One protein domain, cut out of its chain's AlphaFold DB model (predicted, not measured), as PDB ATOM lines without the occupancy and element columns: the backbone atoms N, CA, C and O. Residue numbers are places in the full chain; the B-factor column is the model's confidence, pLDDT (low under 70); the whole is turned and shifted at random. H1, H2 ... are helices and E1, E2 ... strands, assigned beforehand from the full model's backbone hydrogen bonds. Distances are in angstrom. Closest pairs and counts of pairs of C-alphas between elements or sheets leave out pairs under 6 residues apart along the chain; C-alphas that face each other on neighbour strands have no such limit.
ATOM      1  N   VAL A 172     -68.144  41.758  49.690       73.62
ATOM      2  CA  VAL A 172     -68.090  40.899  50.876       73.62
ATOM      3  C   VAL A 172     -67.413  39.607  50.453       73.62
ATOM      4  O   VAL A 172     -67.751  39.057  49.408       73.62
ATOM      5  N   ALA A 173     -66.450  39.138  51.239       64.12
ATOM      6  CA  ALA A 173     -65.844  37.840  51.008       64.12
ATOM      7  C   ALA A 173     -65.588  37.092  52.300       64.12
ATOM      8  O   ALA A 173     -65.186  37.670  53.310       64.12
ATOM      9  N   ASP A 174     -65.755  35.783  52.191       66.62
ATOM     10  CA  ASP A 174     -65.359  34.828  53.202       66.62
ATOM     11  C   ASP A 174     -63.860  34.554  53.025       66.62
ATOM     12  O   ASP A 174     -63.430  33.926  52.058       66.62
ATOM     13  N   GLY A 175     -63.047  35.088  53.936       76.12
ATOM     14  CA  GLY A 175     -61.643  34.695  54.095       76.12
ATOM     15  C   GLY A 175     -60.578  35.511  53.353       76.12
ATOM     16  O   GLY A 175     -59.409  35.306  53.649       76.12
ATOM     17  N   GLY A 176     -60.927  36.462  52.474       87.69
ATOM     18  CA  GLY A 176     -59.934  37.263  51.733       87.69
ATOM     19  C   GLY A 176     -60.403  38.665  51.330       87.69
ATOM     20  O   GLY A 176     -61.585  38.997  51.417       87.69
ATOM     21  N   LEU A 177     -59.474  39.503  50.864       93.25
ATOM     22  CA  LEU A 177     -59.764  40.848  50.364       93.25
ATOM     23  C   LEU A 177     -60.156  40.783  48.888       93.25
ATOM     24  O   LEU A 177     -59.359  40.347  48.063       93.25
ATOM     25  N   VAL A 178     -61.352  41.252  48.537       93.38
ATOM     26  CA  VAL A 178     -61.781  41.313  47.132       93.38
ATOM     27  C   VAL A 178     -61.605  42.716  46.590       93.38
ATOM     28  O   VAL A 178     -61.982  43.700  47.227       93.38
ATOM     29  N   VAL A 179     -61.067  42.798  45.382       92.88
ATOM     30  CA  VAL A 179     -60.961  44.030  44.608       92.88
ATOM     31  C   VAL A 179     -61.476  43.797  43.192       92.88
ATOM     32  O   VAL A 179     -61.292  42.725  42.612       92.88
ATOM     33  N   ARG A 180     -62.100  44.822  42.607       92.25
ATOM     34  CA  ARG A 180     -62.426  44.816  41.177       92.25
ATOM     35  C   ARG A 180     -61.172  45.065  40.349       92.25
ATOM     36  O   ARG A 180     -60.368  45.946  40.680       92.25
ATOM     37  N   MET A 181     -61.057  44.361  39.228       91.00
ATOM     38  CA  MET A 181     -60.074  44.615  38.178       91.00
ATOM     39  C   MET A 181     -60.783  45.226  36.961       91.00
ATOM     40  O   MET A 181     -61.304  44.496  36.121       91.00
ATOM     41  N   PRO A 182     -60.816  46.571  36.850       84.25
ATOM     42  CA  PRO A 182     -61.471  47.234  35.731       84.25
ATOM     43  C   PRO A 182     -60.825  46.836  34.410       84.25
ATOM     44  O   PRO A 182     -59.601  46.879  34.288       84.25
ATOM     45  N   HIS A 183     -61.625  46.504  33.415       81.38
ATOM     46  CA  HIS A 183     -61.148  46.176  32.079       81.38
ATOM     47  C   HIS A 183     -62.015  46.880  31.038       81.38
ATOM     48  O   HIS A 183     -63.104  47.363  31.348       81.38
ATOM     49  N   HIS A 184     -61.508  46.981  29.812       71.44
ATOM     50  CA  HIS A 184     -62.266  47.537  28.700       71.44
ATOM     51  C   HIS A 184     -62.746  46.386  27.802       71.44
ATOM     52  O   HIS A 184     -61.914  45.585  27.383       71.44
ATOM     53  N   PRO A 185     -64.046  46.294  27.470       66.62
ATOM     54  CA  PRO A 185     -64.537  45.317  26.503       66.62
ATOM     55  C   PRO A 185     -63.922  45.511  25.101       66.62
ATOM     56  O   PRO A 185     -63.607  46.654  24.740       66.62
ATOM     57  N   PRO A 186     -63.833  44.453  24.272       70.56
ATOM     58  CA  PRO A 186     -64.293  43.090  24.550       70.56
ATOM     59  C   PRO A 186     -63.245  42.258  25.315       70.56
ATOM     60  O   PRO A 186     -62.118  42.119  24.855       70.56
ATOM     61  N   LEU A 187     -63.637  41.669  26.451       77.31
ATOM     62  CA  LEU A 187     -62.882  40.626  27.155       77.31
ATOM     63  C   LEU A 187     -63.751  39.369  27.204       77.31
ATOM     64  O   LEU A 187     -64.816  39.385  27.815       77.31
ATOM     65  N   ASP A 188     -63.306  38.284  26.576       82.81
ATOM     66  CA  ASP A 188     -63.971  36.986  26.699       82.81
ATOM     67  C   ASP A 188     -63.349  36.206  27.865       82.81
ATOM     68  O   ASP A 188     -62.265  35.626  27.751       82.81
ATOM     69  N   ILE A 189     -64.039  36.213  29.008       85.25
ATOM     70  CA  ILE A 189     -63.595  35.526  30.230       85.25
ATOM     71  C   ILE A 189     -63.465  34.013  29.992       85.25
ATOM     72  O   ILE A 189     -62.570  33.384  30.553       85.25
ATOM     73  N   GLY A 190     -64.311  33.411  29.151       85.88
ATOM     74  CA  GLY A 190     -64.265  31.978  28.858       85.88
ATOM     75  C   GLY A 190     -63.012  31.586  28.076       85.88
ATOM     76  O   GLY A 190     -62.330  30.620  28.437       85.88
ATOM     77  N   VAL A 191     -62.669  32.365  27.046       85.75
ATOM     78  CA  VAL A 191     -61.421  32.195  26.283       85.75
ATOM     79  C   VAL A 191     -60.212  32.420  27.188       85.75
ATOM     80  O   VAL A 191     -59.334  31.565  27.246       85.75
ATOM     81  N   MET A 192     -60.210  33.500  27.972       88.38
ATOM     82  CA  MET A 192     -59.145  33.803  28.933       88.38
ATOM     83  C   MET A 192     -58.915  32.651  29.928       88.38
ATOM     84  O   MET A 192     -57.780  32.218  30.118       88.38
ATOM     85  N   MET A 193     -59.979  32.104  30.527       91.31
ATOM     86  CA  MET A 193     -59.885  30.965  31.452       91.31
ATOM     87  C   MET A 193     -59.387  29.690  30.762       91.31
ATOM     88  O   MET A 193     -58.662  28.904  31.371       91.31
ATOM     89  N   THR A 194     -59.751  29.479  29.495       90.56
ATOM     90  CA  THR A 194     -59.258  28.343  28.700       90.56
ATOM     91  C   THR A 194     -57.757  28.466  28.451       90.56
ATOM     92  O   THR A 194     -57.025  27.501  28.668       90.56
ATOM     93  N   SER A 195     -57.282  29.655  28.078       89.12
ATOM     94  CA  SER A 195     -55.855  29.920  27.885       89.12
ATOM     95  C   SER A 195     -55.059  29.747  29.181       89.12
ATOM     96  O   SER A 195     -54.011  29.106  29.160       89.12
ATOM     97  N   LEU A 196     -55.581  30.222  30.318       92.31
ATOM     98  CA  LEU A 196     -54.959  30.012  31.632       92.31
ATOM     99  C   LEU A 196     -54.880  28.531  32.014       92.31
ATOM    100  O   LEU A 196     -53.852  28.087  32.510       92.31
ATOM    101  N   ARG A 197     -55.932  27.745  31.750       93.25
ATOM    102  CA  ARG A 197     -55.922  26.297  32.013       93.25
ATOM    103  C   ARG A 197     -54.855  25.574  31.193       93.25
ATOM    104  O   ARG A 197     -54.225  24.655  31.699       93.25
ATOM    105  N   ASN A 198     -54.654  25.980  29.941       90.06
ATOM    106  CA  ASN A 198     -53.660  25.361  29.063       90.06
ATOM    107  C   ASN A 198     -52.215  25.637  29.504       90.06
ATOM    108  O   ASN A 198     -51.324  24.896  29.108       90.06
ATOM    109  N   GLN A 199     -51.994  26.691  30.293       89.19
ATOM    110  CA  GLN A 199     -50.676  27.105  30.772       89.19
ATOM    111  C   GLN A 199     -50.472  26.819  32.269       89.19
ATOM    112  O   GLN A 199     -49.434  27.187  32.811       89.19
ATOM    113  N   GLU A 200     -51.436  26.181  32.939       93.69
ATOM    114  CA  GLU A 200     -51.428  25.953  34.387       93.69
ATOM    115  C   GLU A 200     -50.156  25.222  34.842       93.69
ATOM    116  O   GLU A 200     -49.844  24.133  34.360       93.69
ATOM    117  N   ILE A 201     -49.431  25.802  35.803       96.00
ATOM    118  CA  ILE A 201     -48.293  25.161  36.469       96.00
ATOM    119  C   ILE A 201     -48.812  24.247  37.592       96.00
ATOM    120  O   ILE A 201     -49.254  24.760  38.630       96.00
ATOM    121  N   PRO A 202     -48.701  22.908  37.464       97.06
ATOM    122  CA  PRO A 202     -49.213  21.991  38.476       97.06
ATOM    123  C   PRO A 202     -48.622  22.274  39.862       97.06
ATOM    124  O   PRO A 202     -47.406  22.347  40.038       97.06
ATOM    125  N   GLY A 203     -49.498  22.431  40.854       96.75
ATOM    126  CA  GLY A 203     -49.134  22.684  42.248       96.75
ATOM    127  C   GLY A 203     -48.947  24.159  42.623       96.75
ATOM    128  O   GLY A 203     -49.047  24.469  43.811       96.75
ATOM    129  N   VAL A 204     -48.754  25.056  41.651       97.94
ATOM    130  CA  VAL A 204     -48.695  26.519  41.858       97.94
ATOM    131  C   VAL A 204     -49.980  27.194  41.402       97.94
ATOM    132  O   VAL A 204     -50.388  28.180  42.011       97.94
ATOM    133  N   GLU A 205     -50.622  26.672  40.361       97.69
ATOM    134  CA  GLU A 205     -51.815  27.234  39.736       97.69
ATOM    135  C   GLU A 205     -52.932  26.184  39.669       97.69
ATOM    136  O   GLU A 205     -52.668  24.985  39.675       97.69
ATOM    137  N   SER A 206     -54.188  26.635  39.636       97.50
ATOM    138  CA  SER A 206     -55.357  25.778  39.422       97.50
ATOM    139  C   SER A 206     -56.496  26.545  38.755       97.50
ATOM    140  O   SER A 206     -56.917  27.592  39.254       97.50
ATOM    141  N   VAL A 207     -57.051  26.007  37.665       96.56
ATOM    142  CA  VAL A 207     -58.208  26.573  36.955       96.56
ATOM    143  C   VAL A 207     -59.427  25.664  37.070       96.56
ATOM    144  O   VAL A 207     -59.698  24.798  36.226       96.56
ATOM    145  N   SER A 208     -60.236  25.907  38.099       93.62
ATOM    146  CA  SER A 208     -61.387  25.069  38.449       93.62
ATOM    147  C   SER A 208     -62.597  25.887  38.908       93.62
ATOM    148  O   SER A 208     -62.480  26.899  39.601       93.62
ATOM    149  N   GLY A 209     -63.795  25.444  38.507       88.56
ATOM    150  CA  GLY A 209     -65.060  26.078  38.905       88.56
ATOM    151  C   GLY A 209     -65.249  27.515  38.402       88.56
ATOM    152  O   GLY A 209     -65.931  28.289  39.060       88.56
ATOM    153  N   GLY A 210     -64.623  27.890  37.280       90.00
ATOM    154  CA  GLY A 210     -64.669  29.260  36.744       90.00
ATOM    155  C   GLY A 210     -63.706  30.241  37.420       90.00
ATOM    156  O   GLY A 210     -63.767  31.435  37.141       90.00
ATOM    157  N   TRP A 211     -62.818  29.742  38.283       93.88
ATOM    158  CA  TRP A 211     -61.795  30.529  38.964       93.88
ATOM    159  C   TRP A 211     -60.407  30.053  38.563       93.88
ATOM    160  O   TRP A 211     -60.126  28.854  38.576       93.88
ATOM    161  N   TYR A 212     -59.535  31.010  38.274       96.81
ATOM    162  CA  TYR A 212     -58.094  30.821  38.290       96.81
ATOM    163  C   TYR A 212     -57.590  31.074  39.708       96.81
ATOM    164  O   TYR A 212     -57.970  32.060  40.338       96.81
ATOM    165  N   ARG A 213     -56.731  30.203  40.223       97.44
ATOM    166  CA  ARG A 213     -56.111  30.334  41.542       97.44
ATOM    167  C   ARG A 213     -54.621  30.136  41.404       97.44
ATOM    168  O   ARG A 213     -54.197  29.295  40.618       97.44
ATOM    169  N   ARG A 214     -53.834  30.852  42.200       97.50
ATOM    170  CA  ARG A 214     -52.408  30.550  42.328       97.50
ATOM    171  C   ARG A 214     -51.855  30.881  43.698       97.50
ATOM    172  O   ARG A 214     -52.368  31.765  44.390       97.50
ATOM    173  N   THR A 215     -50.763  30.217  44.045       97.69
ATOM    174  CA  THR A 215     -49.891  30.673  45.122       97.69
ATOM    175  C   THR A 215     -49.006  31.820  44.632       97.69
ATOM    176  O   THR A 215     -48.662  31.939  43.449       97.69
ATOM    177  N   VAL A 216     -48.670  32.720  45.550       95.69
ATOM    178  CA  VAL A 216     -47.805  33.873  45.300       95.69
ATOM    179  C   VAL A 216     -46.879  34.090  46.484       95.69
ATOM    180  O   VAL A 216     -47.245  33.819  47.626       95.69
ATOM    181  N   THR A 217     -45.700  34.634  46.217       92.19
ATOM    182  CA  THR A 217     -44.774  35.072  47.263       92.19
ATOM    183  C   THR A 217     -44.904  36.578  47.460       92.19
ATOM    184  O   THR A 217     -44.808  37.346  46.498       92.19
ATOM    185  N   ILE A 218     -45.124  37.000  48.705       89.12
ATOM    186  CA  ILE A 218     -45.204  38.400  49.129       89.12
ATOM    187  C   ILE A 218     -44.110  38.641  50.167       89.12
ATOM    188  O   ILE A 218     -44.190  38.150  51.295       89.12
ATOM    189  N   GLY A 219     -43.051  39.350  49.773       84.12
ATOM    190  CA  GLY A 219     -41.820  39.387  50.561       84.12
ATOM    191  C   GLY A 219     -41.264  37.969  50.721       84.12
ATOM    192  O   GLY A 219     -40.867  37.360  49.735       84.12
ATOM    193  N   ASN A 220     -41.310  37.433  51.942       82.75
ATOM    194  CA  ASN A 220     -40.874  36.067  52.267       82.75
ATOM    195  C   ASN A 220     -42.028  35.154  52.713       82.75
ATOM    196  O   ASN A 220     -41.798  34.133  53.356       82.75
ATOM    197  N   HIS A 221     -43.270  35.542  52.442       89.19
ATOM    198  CA  HIS A 221     -44.452  34.845  52.932       89.19
ATOM    199  C   HIS A 221     -45.312  34.348  51.770       89.19
ATOM    200  O   HIS A 221     -45.457  35.027  50.749       89.19
ATOM    201  N   ALA A 222     -45.929  33.183  51.955       92.69
ATOM    202  CA  ALA A 222     -46.909  32.649  51.022       92.69
ATOM    203  C   ALA A 222     -48.222  33.444  51.082       92.69
ATOM    204  O   ALA A 222     -48.703  33.817  52.153       92.69
ATOM    205  N   GLY A 223     -48.823  33.656  49.920       94.38
ATOM    206  CA  GLY A 223     -50.188  34.128  49.757       94.38
ATOM    207  C   GLY A 223     -50.903  33.337  48.668       94.38
ATOM    208  O   GLY A 223     -50.286  32.581  47.913       94.38
ATOM    209  N   VAL A 224     -52.213  33.530  48.574       96.44
ATOM    210  CA  VAL A 224     -53.042  32.963  47.505       96.44
ATOM    211  C   VAL A 224     -53.822  34.081  46.839       96.44
ATOM    212  O   VAL A 224     -54.334  34.981  47.509       96.44
ATOM    213  N   ILE A 225     -53.934  34.019  45.517       96.94
ATOM    214  CA  ILE A 225     -54.871  34.852  44.769       96.94
ATOM    215  C   ILE A 225     -55.857  33.984  44.000       96.94
ATOM    216  O   ILE A 225     -55.516  32.900  43.529       96.94
ATOM    217  N   GLU A 226     -57.075  34.489  43.861       96.62
ATOM    218  CA  GLU A 226     -58.126  33.896  43.046       96.62
ATOM    219  C   GLU A 226     -58.677  34.969  42.105       96.62
ATOM    220  O   GLU A 226     -58.981  36.083  42.532       96.62
ATOM    221  N   ILE A 227     -58.806  34.641  40.825       95.69
ATOM    222  CA  ILE A 227     -59.342  35.513  39.786       95.69
ATOM    223  C   ILE A 227     -60.548  34.823  39.163       95.69
ATOM    224  O   ILE A 227     -60.468  33.659  38.773       95.69
ATOM    225  N   GLY A 228     -61.663  35.534  39.066       92.50
ATOM    226  CA  GLY A 228     -62.908  34.973  38.558       92.50
ATOM    227  C   GLY A 228     -63.945  36.042  38.239       92.50
ATOM    228  O   GLY A 228     -63.718  37.227  38.509       92.50
ATOM    229  N   PRO A 229     -65.071  35.640  37.636       88.94
ATOM    230  CA  PRO A 229     -66.148  36.559  37.307       88.94
ATOM    231  C   PRO A 229     -66.791  37.125  38.580       88.94
ATOM    232  O   PRO A 229     -66.900  36.448  39.603       88.94
ATOM    233  N   GLY A 230     -67.210  38.381  38.507       83.44
ATOM    234  CA  GLY A 230     -68.055  39.035  39.493       83.44
ATOM    235  C   GLY A 230     -69.536  38.897  39.170       83.44
ATOM    236  O   GLY A 230     -69.924  38.572  38.053       83.44
ATOM    237  N   ASP A 231     -70.371  39.193  40.164       71.00
ATOM    238  CA  ASP A 231     -71.827  39.041  40.053       71.00
ATOM    239  C   ASP A 231     -72.509  40.142  39.211       71.00
ATOM    240  O   ASP A 231     -73.704  40.055  38.934       71.00
ATOM    241  N   ILE A 232     -71.794  41.220  38.862       65.69
ATOM    242  CA  ILE A 232     -72.349  42.446  38.260       65.69
ATOM    243  C   ILE A 232     -71.502  42.870  37.050       65.69
ATOM    244  O   ILE A 232     -70.279  42.898  37.150       65.69
ATOM    245  N   ASP A 233     -72.163  43.263  35.955       61.59
ATOM    246  CA  ASP A 233     -71.589  43.957  34.782       61.59
ATOM    247  C   ASP A 233     -70.359  43.278  34.132       61.59
ATOM    248  O   ASP A 233     -69.474  43.968  33.627       61.59
ATOM    249  N   ASP A 234     -70.287  41.939  34.146       66.94
ATOM    250  CA  ASP A 234     -69.128  41.151  33.682       66.94
ATOM    251  C   ASP A 234     -67.799  41.546  34.364       66.94
ATOM    252  O   ASP A 234     -66.716  41.326  33.818       66.94
ATOM    253  N   ASP A 235     -67.853  42.129  35.571       78.31
ATOM    254  CA  ASP A 235     -66.668  42.528  36.333       78.31
ATOM    255  C   ASP A 235     -65.717  41.334  36.518       78.31
ATOM    256  O   ASP A 235     -66.133  40.220  36.825       78.31
ATOM    257  N   LEU A 236     -64.409  41.582  36.426       90.56
ATOM    258  CA  LEU A 236     -63.404  40.607  36.834       90.56
ATOM    259  C   LEU A 236     -62.979  40.911  38.273       90.56
ATOM    260  O   LEU A 236     -62.529  42.021  38.584       90.56
ATOM    261  N   LEU A 237     -63.132  39.936  39.163       93.38
ATOM    262  CA  LEU A 237     -62.782  40.061  40.573       93.38
ATOM    263  C   LEU A 237     -61.456  39.372  40.863       93.38
ATOM    264  O   LEU A 237     -61.154  38.303  40.338       93.38
ATOM    265  N   LEU A 238     -60.689  39.991  41.753       95.38
ATOM    266  CA  LEU A 238     -59.496  39.422  42.356       95.38
ATOM    267  C   LEU A 238     -59.746  39.292  43.857       95.38
ATOM    268  O   LEU A 238     -59.953  40.298  44.536       95.38
ATOM    269  N   ARG A 239     -59.708  38.065  44.372       95.50
ATOM    270  CA  ARG A 239     -59.685  37.778  45.806       95.50
ATOM    271  C   ARG A 239     -58.254  37.480  46.226       95.50
ATOM    272  O   ARG A 239     -57.579  36.659  45.615       95.50
ATOM    273  N   LEU A 240     -57.800  38.164  47.265       95.56
ATOM    274  CA  LEU A 240     -56.445  38.069  47.773       95.56
ATOM    275  C   LEU A 240     -56.448  37.548  49.209       95.56
ATOM    276  O   LEU A 240     -57.128  38.097  50.076       95.56
ATOM    277  N   HIS A 241     -55.623  36.540  49.458       94.44
ATOM    278  CA  HIS A 241     -55.335  35.966  50.768       94.44
ATOM    279  C   HIS A 241     -53.850  36.200  51.048       94.44
ATOM    280  O   HIS A 241     -53.018  35.317  50.834       94.44
ATOM    281  N   LEU A 242     -53.503  37.442  51.400       93.00
ATOM    282  CA  LEU A 242     -52.116  37.860  51.617       93.00
ATOM    283  C   LEU A 242     -51.830  38.034  53.114       93.00
ATOM    284  O   LEU A 242     -52.731  38.406  53.868       93.00
ATOM    285  N   PRO A 243     -50.574  37.835  53.546       88.12
ATOM    286  CA  PRO A 243     -50.157  38.035  54.937       88.12
ATOM    287  C   PRO A 243     -50.251  39.501  55.387       88.12
ATOM    288  O   PRO A 243     -50.435  39.776  56.571       88.12
ATOM    289  N   HIS A 244     -50.124  40.447  54.453       88.94
ATOM    290  CA  HIS A 244     -50.280  41.881  54.679       88.94
ATOM    291  C   HIS A 244     -50.732  42.589  53.396       88.94
ATOM    292  O   HIS A 244     -50.578  42.069  52.289       88.94
ATOM    293  N   TRP A 245     -51.282  43.797  53.545       90.38
ATOM    294  CA  TRP A 245     -51.840  44.580  52.434       90.38
ATOM    295  C   TRP A 245     -50.914  45.674  51.910       90.38
ATOM    296  O   TRP A 245     -51.265  46.331  50.937       90.38
ATOM    297  N   GLU A 246     -49.769  45.920  52.546       89.00
ATOM    298  CA  GLU A 246     -48.811  46.930  52.086       89.00
ATOM    299  C   GLU A 246     -48.427  46.681  50.624       89.00
ATOM    300  O   GLU A 246     -48.202  45.543  50.224       89.00
ATOM    301  N   GLY A 247     -48.443  47.735  49.804       86.12
ATOM    302  CA  GLY A 247     -48.121  47.599  48.383       86.12
ATOM    303  C   GLY A 247     -49.158  46.832  47.547       86.12
ATOM    304  O   GLY A 247     -48.876  46.523  46.391       86.12
ATOM    305  N   LEU A 248     -50.374  46.573  48.056       93.12
ATOM    306  CA  LEU A 248     -51.439  45.845  47.344       93.12
ATOM    307  C   LEU A 248     -51.646  46.297  45.894       93.12
ATOM    308  O   LEU A 248     -51.886  45.463  45.024       93.12
ATOM    309  N   ILE A 249     -51.532  47.595  45.608       92.19
ATOM    310  CA  ILE A 249     -51.613  48.135  44.242       92.19
ATOM    311  C   ILE A 249     -50.690  47.406  43.243       92.19
ATOM    312  O   ILE A 249     -51.097  47.182  42.103       92.19
ATOM    313  N   HIS A 250     -49.506  46.958  43.670       89.38
ATOM    314  CA  HIS A 250     -48.552  46.194  42.859       89.38
ATOM    315  C   HIS A 250     -49.008  44.755  42.634       89.38
ATOM    316  O   HIS A 250     -48.894  44.232  41.528       89.38
ATOM    317  N   HIS A 251     -49.572  44.122  43.660       92.62
ATOM    318  CA  HIS A 251     -50.120  42.768  43.563       92.62
ATOM    319  C   HIS A 251     -51.341  42.727  42.641       92.62
ATOM    320  O   HIS A 251     -51.456  41.828  41.812       92.62
ATOM    321  N   VAL A 252     -52.201  43.749  42.702       93.81
ATOM    322  CA  VAL A 252     -53.317  43.898  41.759       93.81
ATOM    323  C   VAL A 252     -52.801  44.093  40.333       93.81
ATOM    324  O   VAL A 252     -53.340  43.489  39.413       93.81
ATOM    325  N   ARG A 253     -51.738  44.880  40.121       89.12
ATOM    326  CA  ARG A 253     -51.114  45.044  38.793       89.12
ATOM    327  C   ARG A 253     -50.513  43.742  38.255       89.12
ATOM    328  O   ARG A 253     -50.741  43.404  37.100       89.12
ATOM    329  N   ARG A 254     -49.827  42.960  39.091       90.50
ATOM    330  CA  ARG A 254     -49.331  41.622  38.713       90.50
ATOM    331  C   ARG A 254     -50.474  40.678  38.340       90.50
ATOM    332  O   ARG A 254     -50.412  40.034  37.299       90.50
ATOM    333  N   ALA A 255     -51.548  40.657  39.126       93.88
ATOM    334  CA  ALA A 255     -52.730  39.852  38.822       93.88
ATOM    335  C   ALA A 255     -53.381  40.246  37.486       93.88
ATOM    336  O   ALA A 255     -53.768  39.378  36.714       93.88
ATOM    337  N   ARG A 256     -53.445  41.545  37.168       90.81
ATOM    338  CA  ARG A 256     -53.944  42.032  35.872       90.81
ATOM    339  C   ARG A 256     -53.104  41.563  34.683       90.81
ATOM    340  O   ARG A 256     -53.669  41.331  33.619       90.81
ATOM    341  N   ARG A 257     -51.784  41.406  34.845       87.44
ATOM    342  CA  ARG A 257     -50.918  40.840  33.798       87.44
ATOM    343  C   ARG A 257     -51.220  39.374  33.525       87.44
ATOM    344  O   ARG A 257     -51.274  39.003  32.361       87.44
ATOM    345  N   ILE A 258     -51.480  38.573  34.562       91.31
ATOM    346  CA  ILE A 258     -51.854  37.156  34.401       91.31
ATOM    347  C   ILE A 258     -53.034  37.022  33.439       91.31
ATOM    348  O   ILE A 258     -52.988  36.246  32.497       91.31
ATOM    349  N   VAL A 259     -54.068  37.840  33.625       89.50
ATOM    350  CA  VAL A 259     -55.268  37.839  32.773       89.50
ATOM    351  C   VAL A 259     -55.155  38.728  31.531       89.50
ATOM    352  O   VAL A 259     -56.162  39.029  30.903       89.50
ATOM    353  N   GLY A 260     -53.950  39.192  31.194       83.38
ATOM    354  CA  GLY A 260     -53.651  39.975  29.996       83.38
ATOM    355  C   GLY A 260     -54.350  41.333  29.878       83.38
ATOM    356  O   GLY A 260     -54.415  41.897  28.792       83.38
ATOM    357  N   LEU A 261     -54.823  41.908  30.991       82.44
ATOM    358  CA  LEU A 261     -55.499  43.215  31.009       82.44
ATOM    359  C   LEU A 261     -54.564  44.413  30.794       82.44
ATOM    360  O   LEU A 261     -55.036  45.524  30.545       82.44
ATOM    361  N   ASP A 262     -53.260  44.197  30.955       73.50
ATOM    362  CA  ASP A 262     -52.226  45.229  30.854       73.50
ATOM    363  C   ASP A 262     -51.260  44.965  29.668       73.50
ATOM    364  O   ASP A 262     -50.211  45.606  29.581       73.50
ATOM    365  N   HIS A 263     -51.593  44.036  28.754       62.25
ATOM    366  CA  HIS A 263     -50.820  43.773  27.532       62.25
ATOM    367  C   HIS A 263     -51.232  44.691  26.373       62.25
ATOM    368  O   HIS A 263     -52.406  44.981  26.158       62.25
ATOM    369  N   ASP A 264     -50.234  45.146  25.613       50.81
ATOM    370  CA  ASP A 264     -50.414  46.021  24.460       50.81
ATOM    371  C   ASP A 264     -50.801  45.167  23.241       50.81
ATOM    372  O   ASP A 264     -49.966  44.469  22.664       50.81
ATOM    373  N   GLU A 284     -57.810  37.941  21.089       56.09
ATOM    374  CA  GLU A 284     -57.249  36.871  21.905       56.09
ATOM    375  C   GLU A 284     -56.339  37.515  22.955       56.09
ATOM    376  O   GLU A 284     -55.298  38.090  22.642       56.09
ATOM    377  N   VAL A 285     -56.795  37.516  24.205       64.19
ATOM    378  CA  VAL A 285     -56.002  38.008  25.324       64.19
ATOM    379  C   VAL A 285     -54.967  36.941  25.631       64.19
ATOM    380  O   VAL A 285     -55.323  35.847  26.062       64.19
ATOM    381  N   VAL A 286     -53.695  37.255  25.389       68.19
ATOM    382  CA  VAL A 286     -52.572  36.387  25.747       68.19
ATOM    383  C   VAL A 286     -52.363  36.502  27.260       68.19
ATOM    384  O   VAL A 286     -52.034  37.596  27.729       68.19
ATOM    385  N   PRO A 287     -52.586  35.431  28.045       76.75
ATOM    386  CA  PRO A 287     -52.309  35.465  29.472       76.75
ATOM    387  C   PRO A 287     -50.824  35.722  29.733       76.75
ATOM    388  O   PRO A 287     -49.958  35.193  29.035       76.75
ATOM    389  N   GLY A 288     -50.543  36.549  30.734       83.00
ATOM    390  CA  GLY A 288     -49.193  36.799  31.225       83.00
ATOM    391  C   GLY A 288     -48.858  35.933  32.439       83.00
ATOM    392  O   GLY A 288     -49.529  34.955  32.754       83.00
ATOM    393  N   THR A 289     -47.828  36.335  33.180       83.81
ATOM    394  CA  THR A 289     -47.346  35.636  34.382       83.81
ATOM    395  C   THR A 289     -47.332  36.559  35.601       83.81
ATOM    396  O   THR A 289     -47.395  37.789  35.486       83.81
ATOM    397  N   TRP A 290     -47.257  35.971  36.799       88.50
ATOM    398  CA  TRP A 290     -47.167  36.730  38.052       88.50
ATOM    399  C   TRP A 290     -45.839  37.478  38.198       88.50
ATOM    400  O   TRP A 290     -45.812  38.610  38.697       88.50
ATOM    401  N   ASP A 291     -44.747  36.839  37.776       86.00
ATOM    402  CA  ASP A 291     -43.387  37.299  38.014       86.00
ATOM    403  C   ASP A 291     -42.476  37.108  36.779       86.00
ATOM    404  O   ASP A 291     -42.510  36.049  36.145       86.00
ATOM    405  N   PRO A 292     -41.628  38.099  36.429       86.62
ATOM    406  CA  PRO A 292     -40.700  37.997  35.300       86.62
ATOM    407  C   PRO A 292     -39.693  36.839  35.386       86.62
ATOM    408  O   PRO A 292     -39.246  36.343  34.347       86.62
ATOM    409  N   PHE A 293     -39.307  36.404  36.591       92.00
ATOM    410  CA  PHE A 293     -38.418  35.255  36.780       92.00
ATOM    411  C   PHE A 293     -39.113  33.973  36.345       92.00
ATOM    412  O   PHE A 293     -38.573  33.242  35.518       92.00
ATOM    413  N   GLU A 294     -40.333  33.748  36.829       92.31
ATOM    414  CA  GLU A 294     -41.174  32.614  36.434       92.31
ATOM    415  C   GLU A 294     -41.397  32.588  34.914       92.31
ATOM    416  O   GLU A 294     -41.230  31.541  34.286       92.31
ATOM    417  N   ASN A 295     -41.663  33.750  34.304       90.31
ATOM    418  CA  ASN A 295     -41.768  33.873  32.847       90.31
ATOM    419  C   ASN A 295     -40.492  33.422  32.126       90.31
ATOM    420  O   ASN A 295     -40.541  32.642  31.182       90.31
ATOM    421  N   SER A 296     -39.337  33.898  32.593       93.00
ATOM    422  CA  SER A 296     -38.043  33.570  31.992       93.00
ATOM    423  C   SER A 296     -37.716  32.081  32.130       93.00
ATOM    424  O   SER A 296     -37.152  31.482  31.216       93.00
ATOM    425  N   VAL A 297     -38.092  31.460  33.255       94.88
ATOM    426  CA  VAL A 297     -37.960  30.011  33.455       94.88
ATOM    427  C   VAL A 297     -38.805  29.254  32.437       94.88
ATOM    428  O   VAL A 297     -38.271  28.373  31.764       94.88
ATOM    429  N   ARG A 298     -40.076  29.633  32.262       93.25
ATOM    430  CA  ARG A 298     -40.959  29.045  31.246       93.25
ATOM    431  C   ARG A 298     -40.365  29.169  29.841       93.25
ATOM    432  O   ARG A 298     -40.256  28.167  29.146       93.25
ATOM    433  N   GLU A 299     -39.884  30.350  29.459       92.12
ATOM    434  CA  GLU A 299     -39.264  30.567  28.143       92.12
ATOM    435  C   GLU A 299     -38.015  29.697  27.915       92.12
ATOM    436  O   GLU A 299     -37.760  29.226  26.800       92.12
ATOM    437  N   ILE A 300     -37.208  29.472  28.958       93.94
ATOM    438  CA  ILE A 300     -36.066  28.553  28.890       93.94
ATOM    439  C   ILE A 300     -36.563  27.114  28.718       93.94
ATOM    440  O   ILE A 300     -36.015  26.390  27.884       93.94
ATOM    441  N   VAL A 301     -37.595  26.699  29.457       94.56
ATOM    442  CA  VAL A 301     -38.208  25.370  29.308       94.56
ATOM    443  C   VAL A 301     -38.712  25.169  27.878       94.56
ATOM    444  O   VAL A 301     -38.285  24.212  27.236       94.56
ATOM    445  N   ASP A 302     -39.506  26.098  27.342       91.56
ATOM    446  CA  ASP A 302     -40.050  26.041  25.976       91.56
ATOM    447  C   ASP A 302     -38.940  25.872  24.931       91.56
ATOM    448  O   ASP A 302     -39.015  25.035  24.028       91.56
ATOM    449  N   ARG A 303     -37.846  26.630  25.085       93.19
ATOM    450  CA  ARG A 303     -36.689  26.567  24.185       93.19
ATOM    451  C   ARG A 303     -36.012  25.196  24.187       93.19
ATOM    452  O   ARG A 303     -35.527  24.760  23.143       93.19
ATOM    453  N   TYR A 304     -35.925  24.546  25.345       93.69
ATOM    454  CA  TYR A 304     -35.210  23.277  25.519       93.69
ATOM    455  C   TYR A 304     -36.123  22.042  25.539       93.69
ATOM    456  O   TYR A 304     -35.609  20.921  25.594       93.69
ATOM    457  N   HIS A 305     -37.440  22.230  25.433       91.44
ATOM    458  CA  HIS A 305     -38.453  21.180  25.356       91.44
ATOM    459  C   HIS A 305     -39.529  21.470  24.280       91.44
ATOM    460  O   HIS A 305     -40.723  21.361  24.539       91.44
ATOM    461  N   PRO A 306     -39.149  21.774  23.024       86.25
ATOM    462  CA  PRO A 306     -40.075  22.317  22.020       86.25
ATOM    463  C   PRO A 306     -41.162  21.342  21.529       86.25
ATOM    464  O   PRO A 306     -42.030  21.737  20.757       86.25
ATOM    465  N   LYS A 307     -41.083  20.053  21.885       84.25
ATOM    466  CA  LYS A 307     -41.984  18.993  21.393       84.25
ATOM    467  C   LYS A 307     -42.876  18.375  22.469       84.25
ATOM    468  O   LYS A 307     -43.671  17.502  22.134       84.25
ATOM    469  N   GLY A 308     -42.724  18.760  23.731       84.62
ATOM    470  CA  GLY A 308     -43.526  18.195  24.809       84.62
ATOM    471  C   GLY A 308     -44.172  19.278  25.670       84.62
ATOM    472  O   GLY A 308     -43.860  20.455  25.510       84.62
ATOM    473  N   PRO A 309     -45.075  18.884  26.581       88.25
ATOM    474  CA  PRO A 309     -45.838  19.829  27.385       88.25
ATOM    475  C   PRO A 309     -44.926  20.553  28.381       88.25
ATOM    476  O   PRO A 309     -44.313  19.923  29.247       88.25
ATOM    477  N   THR A 310     -44.852  21.875  28.265       91.81
ATOM    478  CA  THR A 310     -44.082  22.749  29.163       91.81
ATOM    479  C   THR A 310     -44.562  22.626  30.602       91.81
ATOM    480  O   THR A 310     -43.759  22.557  31.528       91.81
ATOM    481  N   GLU A 311     -45.868  22.478  30.790       92.94
ATOM    482  CA  GLU A 311     -46.553  22.349  32.076       92.94
ATOM    483  C   GLU A 311     -46.078  21.111  32.847       92.94
ATOM    484  O   GLU A 311     -45.960  21.154  34.069       92.94
ATOM    485  N   ALA A 312     -45.722  20.022  32.151       93.12
ATOM    486  CA  ALA A 312     -45.198  18.817  32.795       93.12
ATOM    487  C   ALA A 312     -43.796  19.043  33.379       93.12
ATOM    488  O   ALA A 312     -43.521  18.645  34.512       93.12
ATOM    489  N   VAL A 313     -42.922  19.726  32.633       96.06
ATOM    490  CA  VAL A 313     -41.583  20.106  33.111       96.06
ATOM    491  C   VAL A 313     -41.694  21.121  34.247       96.06
ATOM    492  O   VAL A 313     -41.033  20.969  35.273       96.06
ATOM    493  N   MET A 314     -42.556  22.130  34.099       96.44
ATOM    494  CA  MET A 314     -42.801  23.140  35.130       96.44
ATOM    495  C   MET A 314     -43.351  22.507  36.416       96.44
ATOM    496  O   MET A 314     -42.870  22.822  37.502       96.44
ATOM    497  N   GLY A 315     -44.281  21.554  36.310       96.69
ATOM    498  CA  GLY A 315     -44.787  20.788  37.451       96.69
ATOM    499  C   GLY A 315     -43.709  19.933  38.123       96.69
ATOM    500  O   GLY A 315     -43.645  19.884  39.351       96.69
ATOM    501  N   SER A 316     -42.817  19.308  37.345       96.88
ATOM    502  CA  SER A 316     -41.677  18.554  37.892       96.88
ATOM    503  C   SER A 316     -40.661  19.463  38.594       96.88
ATOM    504  O   SER A 316     -40.157  19.131  39.666       96.88
ATOM    505  N   LEU A 317     -40.392  20.649  38.043       97.12
ATOM    506  CA  LEU A 317     -39.568  21.668  38.697       97.12
ATOM    507  C   LEU A 317     -40.168  22.093  40.041       97.12
ATOM    508  O   LEU A 317     -39.460  22.130  41.046       97.12
ATOM    509  N   VAL A 318     -41.469  22.385  40.069       97.62
ATOM    510  CA  VAL A 318     -42.187  22.782  41.285       97.62
ATOM    511  C   VAL A 318     -42.156  21.679  42.340       97.62
ATOM    512  O   VAL A 318     -41.867  21.971  43.495       97.62
ATOM    513  N   SER A 319     -42.407  20.422  41.971       97.12
ATOM    514  CA  SER A 319     -42.447  19.324  42.947       97.12
ATOM    515  C   SER A 319     -41.090  19.040  43.599       97.12
ATOM    516  O   SER A 319     -41.049  18.617  44.753       97.12
ATOM    517  N   HIS A 320     -39.982  19.285  42.891       97.25
ATOM    518  CA  HIS A 320     -38.634  19.069  43.423       97.25
ATOM    519  C   HIS A 320     -38.038  20.297  44.126       97.25
ATOM    520  O   HIS A 320     -37.241  20.139  45.051       97.25
ATOM    521  N   LEU A 321     -38.348  21.511  43.655       97.38
ATOM    522  CA  LEU A 321     -37.640  22.743  44.041       97.38
ATOM    523  C   LEU A 321     -38.546  23.857  44.582       97.38
ATOM    524  O   LEU A 321     -38.031  24.901  45.003       97.38
ATOM    525  N   GLY A 322     -39.864  23.672  44.529       96.56
ATOM    526  CA  GLY A 322     -40.849  24.580  45.104       96.56
ATOM    527  C   GLY A 322     -40.953  24.412  46.618       96.56
ATOM    528  O   GLY A 322     -40.673  23.350  47.172       96.56
ATOM    529  N   GLU A 323     -41.364  25.472  47.307       96.50
ATOM    530  CA  GLU A 323     -41.618  25.416  48.749       96.50
ATOM    531  C   GLU A 323     -43.039  24.910  49.004       96.50
ATOM    532  O   GLU A 323     -43.996  25.496  48.505       96.50
ATOM    533  N   PHE A 324     -43.199  23.833  49.773       96.62
ATOM    534  CA  PHE A 324     -44.517  23.283  50.093       96.62
ATOM    535  C   PHE A 324     -45.310  24.203  51.033       96.62
ATOM    536  O   PHE A 324     -44.812  24.609  52.083       96.62
ATOM    537  N   VAL A 325     -46.575  24.465  50.696       93.81
ATOM    538  CA  VAL A 325     -47.498  25.286  51.489       93.81
ATOM    539  C   VAL A 325     -48.665  24.419  51.985       93.81
ATOM    540  O   VAL A 325     -49.519  24.008  51.190       93.81
ATOM    541  N   PRO A 326     -48.743  24.121  53.295       90.25
ATOM    542  CA  PRO A 326     -49.752  23.214  53.831       90.25
ATOM    543  C   PRO A 326     -51.170  23.799  53.758       90.25
ATOM    544  O   PRO A 326     -51.378  25.006  53.850       90.25
ATOM    545  N   GLY A 327     -52.169  22.918  53.648       89.44
ATOM    546  CA  GLY A 327     -53.590  23.281  53.753       89.44
ATOM    547  C   GLY A 327     -54.238  23.825  52.476       89.44
ATOM    548  O   GLY A 327     -55.449  24.021  52.460       89.44
ATOM    549  N   LEU A 328     -53.481  24.008  51.392       93.06
ATOM    550  CA  LEU A 328     -54.014  24.559  50.142       93.06
ATOM    551  C   LEU A 328     -54.557  23.513  49.154       93.06
ATOM    552  O   LEU A 328     -55.120  23.880  48.122       93.06
ATOM    553  N   GLY A 329     -54.454  22.219  49.477       91.62
ATOM    554  CA  GLY A 329     -54.859  21.134  48.574       91.62
ATOM    555  C   GLY A 329     -56.327  21.200  48.136       91.62
ATOM    556  O   GLY A 329     -56.647  20.832  47.011       91.62
ATOM    557  N   VAL A 330     -57.213  21.754  48.975       90.44
ATOM    558  CA  VAL A 330     -58.633  21.980  48.637       90.44
ATOM    559  C   VAL A 330     -58.834  22.978  47.488       90.44
ATOM    560  O   VAL A 330     -59.874  22.957  46.838       90.44
ATOM    561  N   LEU A 331     -57.841  23.832  47.224       91.50
ATOM    562  CA  LEU A 331     -57.823  24.796  46.122       91.50
ATOM    563  C   LEU A 331     -57.055  24.277  44.895       91.50
ATOM    564  O   LEU A 331     -56.900  25.024  43.933       91.50
ATOM    565  N   GLY A 332     -56.553  23.037  44.931       94.94
ATOM    566  CA  GLY A 332     -55.665  22.492  43.899       94.94
ATOM    567  C   GLY A 332     -54.229  23.026  43.968       94.94
ATOM    568  O   GLY A 332     -53.470  22.858  43.021       94.94
ATOM    569  N   LEU A 333     -53.848  23.665  45.077       97.44
ATOM    570  CA  LEU A 333     -52.548  24.311  45.258       97.44
ATOM    571  C   LEU A 333     -51.719  23.565  46.308       97.44
ATOM    572  O   LEU A 333     -52.260  23.033  47.277       97.44
ATOM    573  N   THR A 334     -50.399  23.517  46.132       97.75
ATOM    574  CA  THR A 334     -49.503  22.769  47.034       97.75
ATOM    575  C   THR A 334     -48.164  23.445  47.296       97.75
ATOM    576  O   THR A 334     -47.617  23.250  48.376       97.75
ATOM    577  N   HIS A 335     -47.629  24.229  46.358       98.19
ATOM    578  CA  HIS A 335     -46.281  24.792  46.456       98.19
ATOM    579  C   HIS A 335     -46.248  26.269  46.053       98.19
ATOM    580  O   HIS A 335     -47.094  26.734  45.291       98.19
ATOM    581  N   LEU A 336     -45.242  27.002  46.530       97.06
ATOM    582  CA  LEU A 336     -44.747  28.218  45.887       97.06
ATOM    583  C   LEU A 336     -43.864  27.852  44.693       97.06
ATOM    584  O   LEU A 336     -43.204  26.808  44.684       97.06
ATOM    585  N   PHE A 337     -43.808  28.744  43.705       96.88
ATOM    586  CA  PHE A 337     -42.870  28.602  42.596       96.88
ATOM    587  C   PHE A 337     -41.409  28.634  43.104       96.88
ATOM    588  O   PHE A 337     -41.118  29.391  44.037       96.88
ATOM    589  N   PRO A 338     -40.481  27.840  42.526       96.69
ATOM    590  CA  PRO A 338     -39.075  27.829  42.924       96.69
ATOM    591  C   PRO A 338     -38.438  29.224  42.944       96.69
ATOM    592  O   PRO A 338     -38.616  30.026  42.029       96.69
ATOM    593  N   THR A 339     -37.636  29.494  43.971       95.12
ATOM    594  CA  THR A 339     -36.826  30.719  44.047       95.12
ATOM    595  C   THR A 339     -35.615  30.617  43.113       95.12
ATOM    596  O   THR A 339     -35.199  29.500  42.780       95.12
ATOM    597  N   PRO A 340     -34.966  31.739  42.734       95.50
ATOM    598  CA  PRO A 340     -33.691  31.684  42.018       95.50
ATOM    599  C   PRO A 340     -32.684  30.777  42.728       95.50
ATOM    600  O   PRO A 340     -32.107  29.883  42.115       95.50
ATOM    601  N   ARG A 341     -32.560  30.902  44.050       95.62
ATOM    602  CA  ARG A 341     -31.667  30.065  44.850       95.62
ATOM    603  C   ARG A 341     -31.969  28.566  44.766       95.62
ATOM    604  O   ARG A 341     -31.024  27.787  44.643       95.62
ATOM    605  N   SER A 342     -33.233  28.135  44.835       96.00
ATOM    606  CA  SER A 342     -33.554  26.701  44.714       96.00
ATOM    607  C   SER A 342     -33.339  26.188  43.286       96.00
ATOM    608  O   SER A 342     -32.816  25.088  43.104       96.00
ATOM    609  N   LEU A 343     -33.615  27.017  42.274       96.31
ATOM    610  CA  LEU A 343     -33.452  26.670  40.861       96.31
ATOM    611  C   LEU A 343     -31.989  26.490  40.420       96.31
ATOM    612  O   LEU A 343     -31.725  25.858  39.400       96.31
ATOM    613  N   MET A 344     -31.013  26.959  41.205       96.50
ATOM    614  CA  MET A 344     -29.583  26.728  40.942       96.50
ATOM    615  C   MET A 344     -29.176  25.246  40.906       96.50
ATOM    616  O   MET A 344     -28.077  24.951  40.430       96.50
ATOM    617  N   ARG A 345     -30.032  24.361  41.436       95.31
ATOM    618  CA  ARG A 345     -29.847  22.905  41.528       95.31
ATOM    619  C   ARG A 345     -30.626  22.126  40.461       95.31
ATOM    620  O   ARG A 345     -30.716  20.907  40.546       95.31
ATOM    621  N   ALA A 346     -31.225  22.801  39.477       94.19
ATOM    622  CA  ALA A 346     -32.049  22.151  38.454       94.19
ATOM    623  C   ALA A 346     -31.283  21.096  37.631       94.19
ATOM    624  O   ALA A 346     -31.872  20.122  37.178       94.19
ATOM    625  N   ASP A 347     -29.972  21.261  37.466       93.94
ATOM    626  CA  ASP A 347     -29.058  20.337  36.781       93.94
ATOM    627  C   ASP A 347     -28.714  19.065  37.572       93.94
ATOM    628  O   ASP A 347     -28.134  18.139  37.004       93.94
ATOM    629  N   GLU A 348     -29.105  18.989  38.847       94.12
ATOM    630  CA  GLU A 348     -28.972  17.797  39.699       94.12
ATOM    631  C   GLU A 348     -30.197  16.869  39.616       94.12
ATOM    632  O   GLU A 348     -30.193  15.793  40.214       94.12
ATOM    633  N   LEU A 349     -31.258  17.282  38.914       91.62
ATOM    634  CA  LEU A 349     -32.576  16.655  38.972       91.62
ATOM    635  C   LEU A 349     -33.020  16.082  37.623       91.62
ATOM    636  O   LEU A 349     -32.697  16.613  36.560       91.62
ATOM    637  N   ASP A 350     -33.840  15.031  37.679       92.19
ATOM    638  CA  ASP A 350     -34.558  14.521  36.510       92.19
ATOM    639  C   ASP A 350     -35.925  15.207  36.381       92.19
ATOM    640  O   ASP A 350     -36.950  14.746  36.883       92.19
ATOM    641  N   ILE A 351     -35.917  16.371  35.735       91.56
ATOM    642  CA  ILE A 351     -37.088  17.250  35.574       91.56
ATOM    643  C   ILE A 351     -37.744  17.132  34.191       91.56
ATOM    644  O   ILE A 351     -38.549  17.980  33.813       91.56
ATOM    645  N   GLY A 352     -37.385  16.114  33.404       90.69
ATOM    646  CA  GLY A 352     -37.882  15.960  32.031       90.69
ATOM    647  C   GLY A 352     -37.266  16.940  31.022       90.69
ATOM    648  O   GLY A 352     -37.774  17.081  29.912       90.69
ATOM    649  N   LEU A 353     -36.159  17.606  31.377       92.25
ATOM    650  CA  LEU A 353     -35.364  18.432  30.463       92.25
ATOM    651  C   LEU A 353     -34.081  17.735  30.019       92.25
ATOM    652  O   LEU A 353     -33.497  16.919  30.728       92.25
ATOM    653  N   SER A 354     -33.574  18.143  28.853       92.94
ATOM    654  CA  SER A 354     -32.207  17.805  28.455       92.94
ATOM    655  C   SER A 354     -31.186  18.343  29.470       92.94
ATOM    656  O   SER A 354     -31.398  19.396  30.078       92.94
ATOM    657  N   ARG A 355     -30.017  17.690  29.587       93.38
ATOM    658  CA  ARG A 355     -28.908  18.183  30.434       93.38
ATOM    659  C   ARG A 355     -28.533  19.634  30.123       93.38
ATOM    660  O   ARG A 355     -28.216  20.399  31.026       93.38
ATOM    661  N   GLN A 356     -28.585  20.019  28.846       94.62
ATOM    662  CA  GLN A 356     -28.312  21.391  28.423       94.62
ATOM    663  C   GLN A 356     -29.380  22.372  28.928       94.62
ATOM    664  O   GLN A 356     -29.024  23.464  29.370       94.62
ATOM    665  N   GLY A 357     -30.661  21.990  28.881       94.75
ATOM    666  CA  GLY A 357     -31.770  22.797  29.393       94.75
ATOM    667  C   GLY A 357     -31.712  22.975  30.908       94.75
ATOM    668  O   GLY A 357     -31.779  24.102  31.394       94.75
ATOM    669  N   ALA A 358     -31.476  21.893  31.651       95.69
ATOM    670  CA  ALA A 358     -31.320  21.950  33.104       95.69
ATOM    671  C   ALA A 358     -30.123  22.833  33.520       95.69
ATOM    672  O   ALA A 358     -30.260  23.729  34.352       95.69
ATOM    673  N   ALA A 359     -28.974  22.696  32.845       96.38
ATOM    674  CA  ALA A 359     -27.816  23.570  33.063       96.38
ATOM    675  C   ALA A 359     -28.069  25.035  32.649       96.38
ATOM    676  O   ALA A 359     -27.448  25.956  33.188       96.38
ATOM    677  N   ALA A 360     -28.947  25.291  31.674       96.81
ATOM    678  CA  ALA A 360     -29.357  26.647  31.317       96.81
ATOM    679  C   ALA A 360     -30.192  27.288  32.434       96.81
ATOM    680  O   ALA A 360     -29.893  28.422  32.808       96.81
ATOM    681  N   LEU A 361     -31.146  26.552  33.018       96.81
ATOM    682  CA  LEU A 361     -31.919  27.000  34.180       96.81
ATOM    683  C   LEU A 361     -31.015  27.309  35.378       96.81
ATOM    684  O   LEU A 361     -31.065  28.423  35.898       96.81
ATOM    685  N   SER A 362     -30.113  26.392  35.750       97.12
ATOM    686  CA  SER A 362     -29.187  26.605  36.872       97.12
ATOM    687  C   SER A 362     -28.277  27.823  36.675       97.12
ATOM    688  O   SER A 362     -27.982  28.545  37.631       97.12
ATOM    689  N   ARG A 363     -27.814  28.091  35.444       97.38
ATOM    690  CA  ARG A 363     -26.997  29.281  35.134       97.38
ATOM    691  C   ARG A 363     -27.810  30.570  35.148       97.38
ATOM    692  O   ARG A 363     -27.325  31.578  35.664       97.38
ATOM    693  N   PHE A 364     -29.021  30.544  34.598       97.00
ATOM    694  CA  PHE A 364     -29.938  31.679  34.644       97.00
ATOM    695  C   PHE A 364     -30.251  32.058  36.096       97.00
ATOM    696  O   PHE A 364     -30.029  33.198  36.493       97.00
ATOM    697  N   ALA A 365     -30.626  31.072  36.910       96.50
ATOM    698  CA  ALA A 365     -30.886  31.220  38.334       96.50
ATOM    699  C   ALA A 365     -29.712  31.865  39.095       96.50
ATOM    700  O   ALA A 365     -29.905  32.848  39.807       96.50
ATOM    701  N   ARG A 366     -28.475  31.390  38.871       96.75
ATOM    702  CA  ARG A 366     -27.256  32.003  39.443       96.75
ATOM    703  C   ARG A 366     -27.071  33.456  39.025       96.75
ATOM    704  O   ARG A 366     -26.620  34.263  39.830       96.75
ATOM    705  N   SER A 367     -27.381  33.767  37.768       96.06
ATOM    706  CA  SER A 367     -27.207  35.111  37.209       96.06
ATOM    707  C   SER A 367     -28.222  36.104  37.780       96.06
ATOM    708  O   SER A 367     -27.907  37.280  37.946       96.06
ATOM    709  N   VAL A 368     -29.426  35.635  38.110       94.44
ATOM    710  CA  VAL A 368     -30.437  36.433  38.817       94.44
ATOM    711  C   VAL A 368     -30.043  36.612  40.284       94.44
ATOM    712  O   VAL A 368     -29.999  37.741  40.763       94.44
ATOM    713  N   GLU A 369     -29.665  35.532  40.976       93.69
ATOM    714  CA  GLU A 369     -29.272  35.561  42.396       93.69
ATOM    715  C   GLU A 369     -28.065  36.481  42.657       93.69
ATOM    716  O   GLU A 369     -28.027  37.200  43.652       93.69
ATOM    717  N   ASN A 370     -27.078  36.501  41.753       93.75
ATOM    718  CA  ASN A 370     -25.900  37.367  41.878       93.75
ATOM    719  C   ASN A 370     -26.095  38.780  41.289       93.75
ATOM    720  O   ASN A 370     -25.161  39.583  41.312       93.75
ATOM    721  N   GLY A 371     -27.277  39.084  40.742       89.75
ATOM    722  CA  GLY A 371     -27.628  40.398  40.202       89.75
ATOM    723  C   GLY A 371     -26.981  40.758  38.861       89.75
ATOM    724  O   GLY A 371     -27.089  41.912  38.438       89.75
ATOM    725  N   SER A 372     -26.316  39.815  38.181       90.12
ATOM    726  CA  SER A 372     -25.770  40.033  36.830       90.12
ATOM    727  C   SER A 372     -26.858  40.097  35.755       90.12
ATOM    728  O   SER A 372     -26.695  40.791  34.753       90.12
ATOM    729  N   VAL A 373     -27.991  39.430  35.992       87.19
ATOM    730  CA  VAL A 373     -29.237  39.611  35.249       87.19
ATOM    731  C   VAL A 373     -30.233  40.284  36.181       87.19
ATOM    732  O   VAL A 373     -30.647  39.710  37.185       87.19
ATOM    733  N   LYS A 374     -30.629  41.507  35.830       79.94
ATOM    734  CA  LYS A 374     -31.746  42.193  36.474       79.94
ATOM    735  C   LYS A 374     -32.977  41.983  35.619       79.94
ATOM    736  O   LYS A 374     -33.014  42.403  34.466       79.94
ATOM    737  N   LEU A 375     -33.954  41.302  36.188       80.50
ATOM    738  CA  LEU A 375     -35.291  41.271  35.626       80.50
ATOM    739  C   LEU A 375     -35.971  42.577  36.030       80.50
ATOM    740  O   LEU A 375     -35.683  43.089  37.112       80.50
ATOM    741  N   ASP A 376     -36.835  43.122  35.174       64.25
ATOM    742  CA  ASP A 376     -37.619  44.322  35.477       64.25
ATOM    743  C   ASP A 376     -38.667  43.997  36.560       64.25
ATOM    744  O   ASP A 376     -39.870  43.924  36.321       64.25
ATOM    745  N   THR A 377     -38.201  43.739  37.778       53.91
ATOM    746  CA  THR A 377     -39.001  43.660  38.986       53.91
ATOM    747  C   THR A 377     -38.839  44.994  39.689       53.91
ATOM    748  O   THR A 377     -37.762  45.356  40.158       53.91
ATOM    749  N   ILE A 378     -39.915  45.775  39.755       44.97
ATOM    750  CA  ILE A 378     -39.942  46.850  40.743       44.97
ATOM    751  C   ILE A 378     -39.987  46.146  42.101       44.97
ATOM    752  O   ILE A 378     -40.858  45.280  42.279       44.97
ATOM    753  N   PRO A 379     -39.021  46.414  43.003       35.78
ATOM    754  CA  PRO A 379     -38.975  45.757  44.299       35.78
ATOM    755  C   PRO A 379     -40.316  45.954  45.012       35.78
ATOM    756  O   PRO A 379     -40.889  47.044  44.962       35.78
ATOM    757  N   ALA A 380     -40.831  44.852  45.563       36.59
ATOM    758  CA  ALA A 380     -42.091  44.810  46.298       36.59
ATOM    759  C   ALA A 380     -41.995  45.587  47.612       36.59
ATOM    760  O   ALA A 380     -40.910  45.529  48.239       36.59
TER     761      ALA A 380
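Overview. This is residues 172 to 264 and 284 to 380 of the 380 residues of the protein "Helix-turn-helix domain-containing protein" of Acidimicrobiia bacterium (UniProt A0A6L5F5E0). A strongly twisted sheet of five strands, with H1 and H2 packed on one of its faces, makes one part of this domain; a cluster of helices, H3 to H6, makes the other part, set beyond the sheet along the longest axis. In the cluster H3 and H6 run side by side in opposite ways, H4 meets H3 in a steep corner, the last residues of H3 near the first of H4, and the short H5 packs on H6. The 190 printed residues hold six named helices and five named strands, in the order E1 H1 E2 E3 E4 E5 H2 H3 H4 H5 H6; the sheet's order is E1 E5 E4 E3 E2, all antiparallel. The class is mixed, helices and strands; the whole is compact, with a radius of gyration of the C-alphas of 16.5 A and spans of 50 by 35 by 33 A.

Along the chain. Begin in the sheet with E4, residues 221 to 229, 26.8 A from C-alpha 221 at (-44.452, 34.845, 52.932) to C-alpha 229. Beside it find E3, residues 211 to 218, 21.0 A, and E5, residues 236 to 241, 16.8 A; the edge strands are E1, residues 177 to 181, starting at (-59.764, 40.848, 50.364), and E2, residues 205 to 208. The helices are H1, residues 189 to 198, H2, residues 248 to 258, H3, residues 292 to 304, 18.5 A, H4, residues 310 to 321, H5, residues 340 to 343, and H6, residues 355 to 369, 21.1 A, ending at C-alpha 369 at (-29.272, 35.561, 42.396).

Arrangement. E2, E3, E4 and E5 form a meander, each strand the antiparallel neighbour of the one before. Look for N 223 and O 216 at 2.8 A between E4 and E3, N 239 and O 226 at 2.8 A between E5 and E4, N 206 and O 213 at 2.8 A between E3 and E2, and N 179 and O 238 at 2.9 A between E1 and E5. H1 and H2 are on the same face, which gives two layers, helices on one face of a sheet. H1 has a height over the sheet of 9.0 A; its closest C-alphas to E2 are those of Arg 197 and Val 207, 5.5 A. For H2 and E1 they are those of Met 181 and Arg 256, 7.0 A. H1 and H2 are only just apart, their closest C-alphas at 8.3 A. H3 and H6 touch at a shallow tilt of 18 degrees, opposite ways, H6 with residues 356 to 361 alone; the closest C-alphas are those of Tyr 304 and Gly 357, 5.2 A. H3 and H4 touch at a steep tilt of 61 degrees, with residues 298 to 302 and 310 to 314 alone; the closest C-alphas are those of Asp 302 and Thr 310, 6.1 A. H5 touches H6, closest at the C-alphas of Pro 340 and Ala 365, 4.7 A. H3, H4, H5 and H6 are not on the sheet. Every O i to N i+4 pair is within hydrogen-bond range in H1, H2, H3, H4 and H6; H5 is too short for such a pair.

Size, cuts and confidence. The C-alphas farthest apart are those of Ile 232 and Arg 355, 50.4 A. Residues 265 to 283 are not printed, and C-alphas 264 and 284 are 11.7 A apart across the cut. The links H4 to H5 and H5 to H6 are long; in the first, residues 323 to 324 pair antiparallel with 335 to 336. Mean pLDDT of the printed part is 88.6; 16 residues are under 70, among them 232 to 234 and 376 to 380.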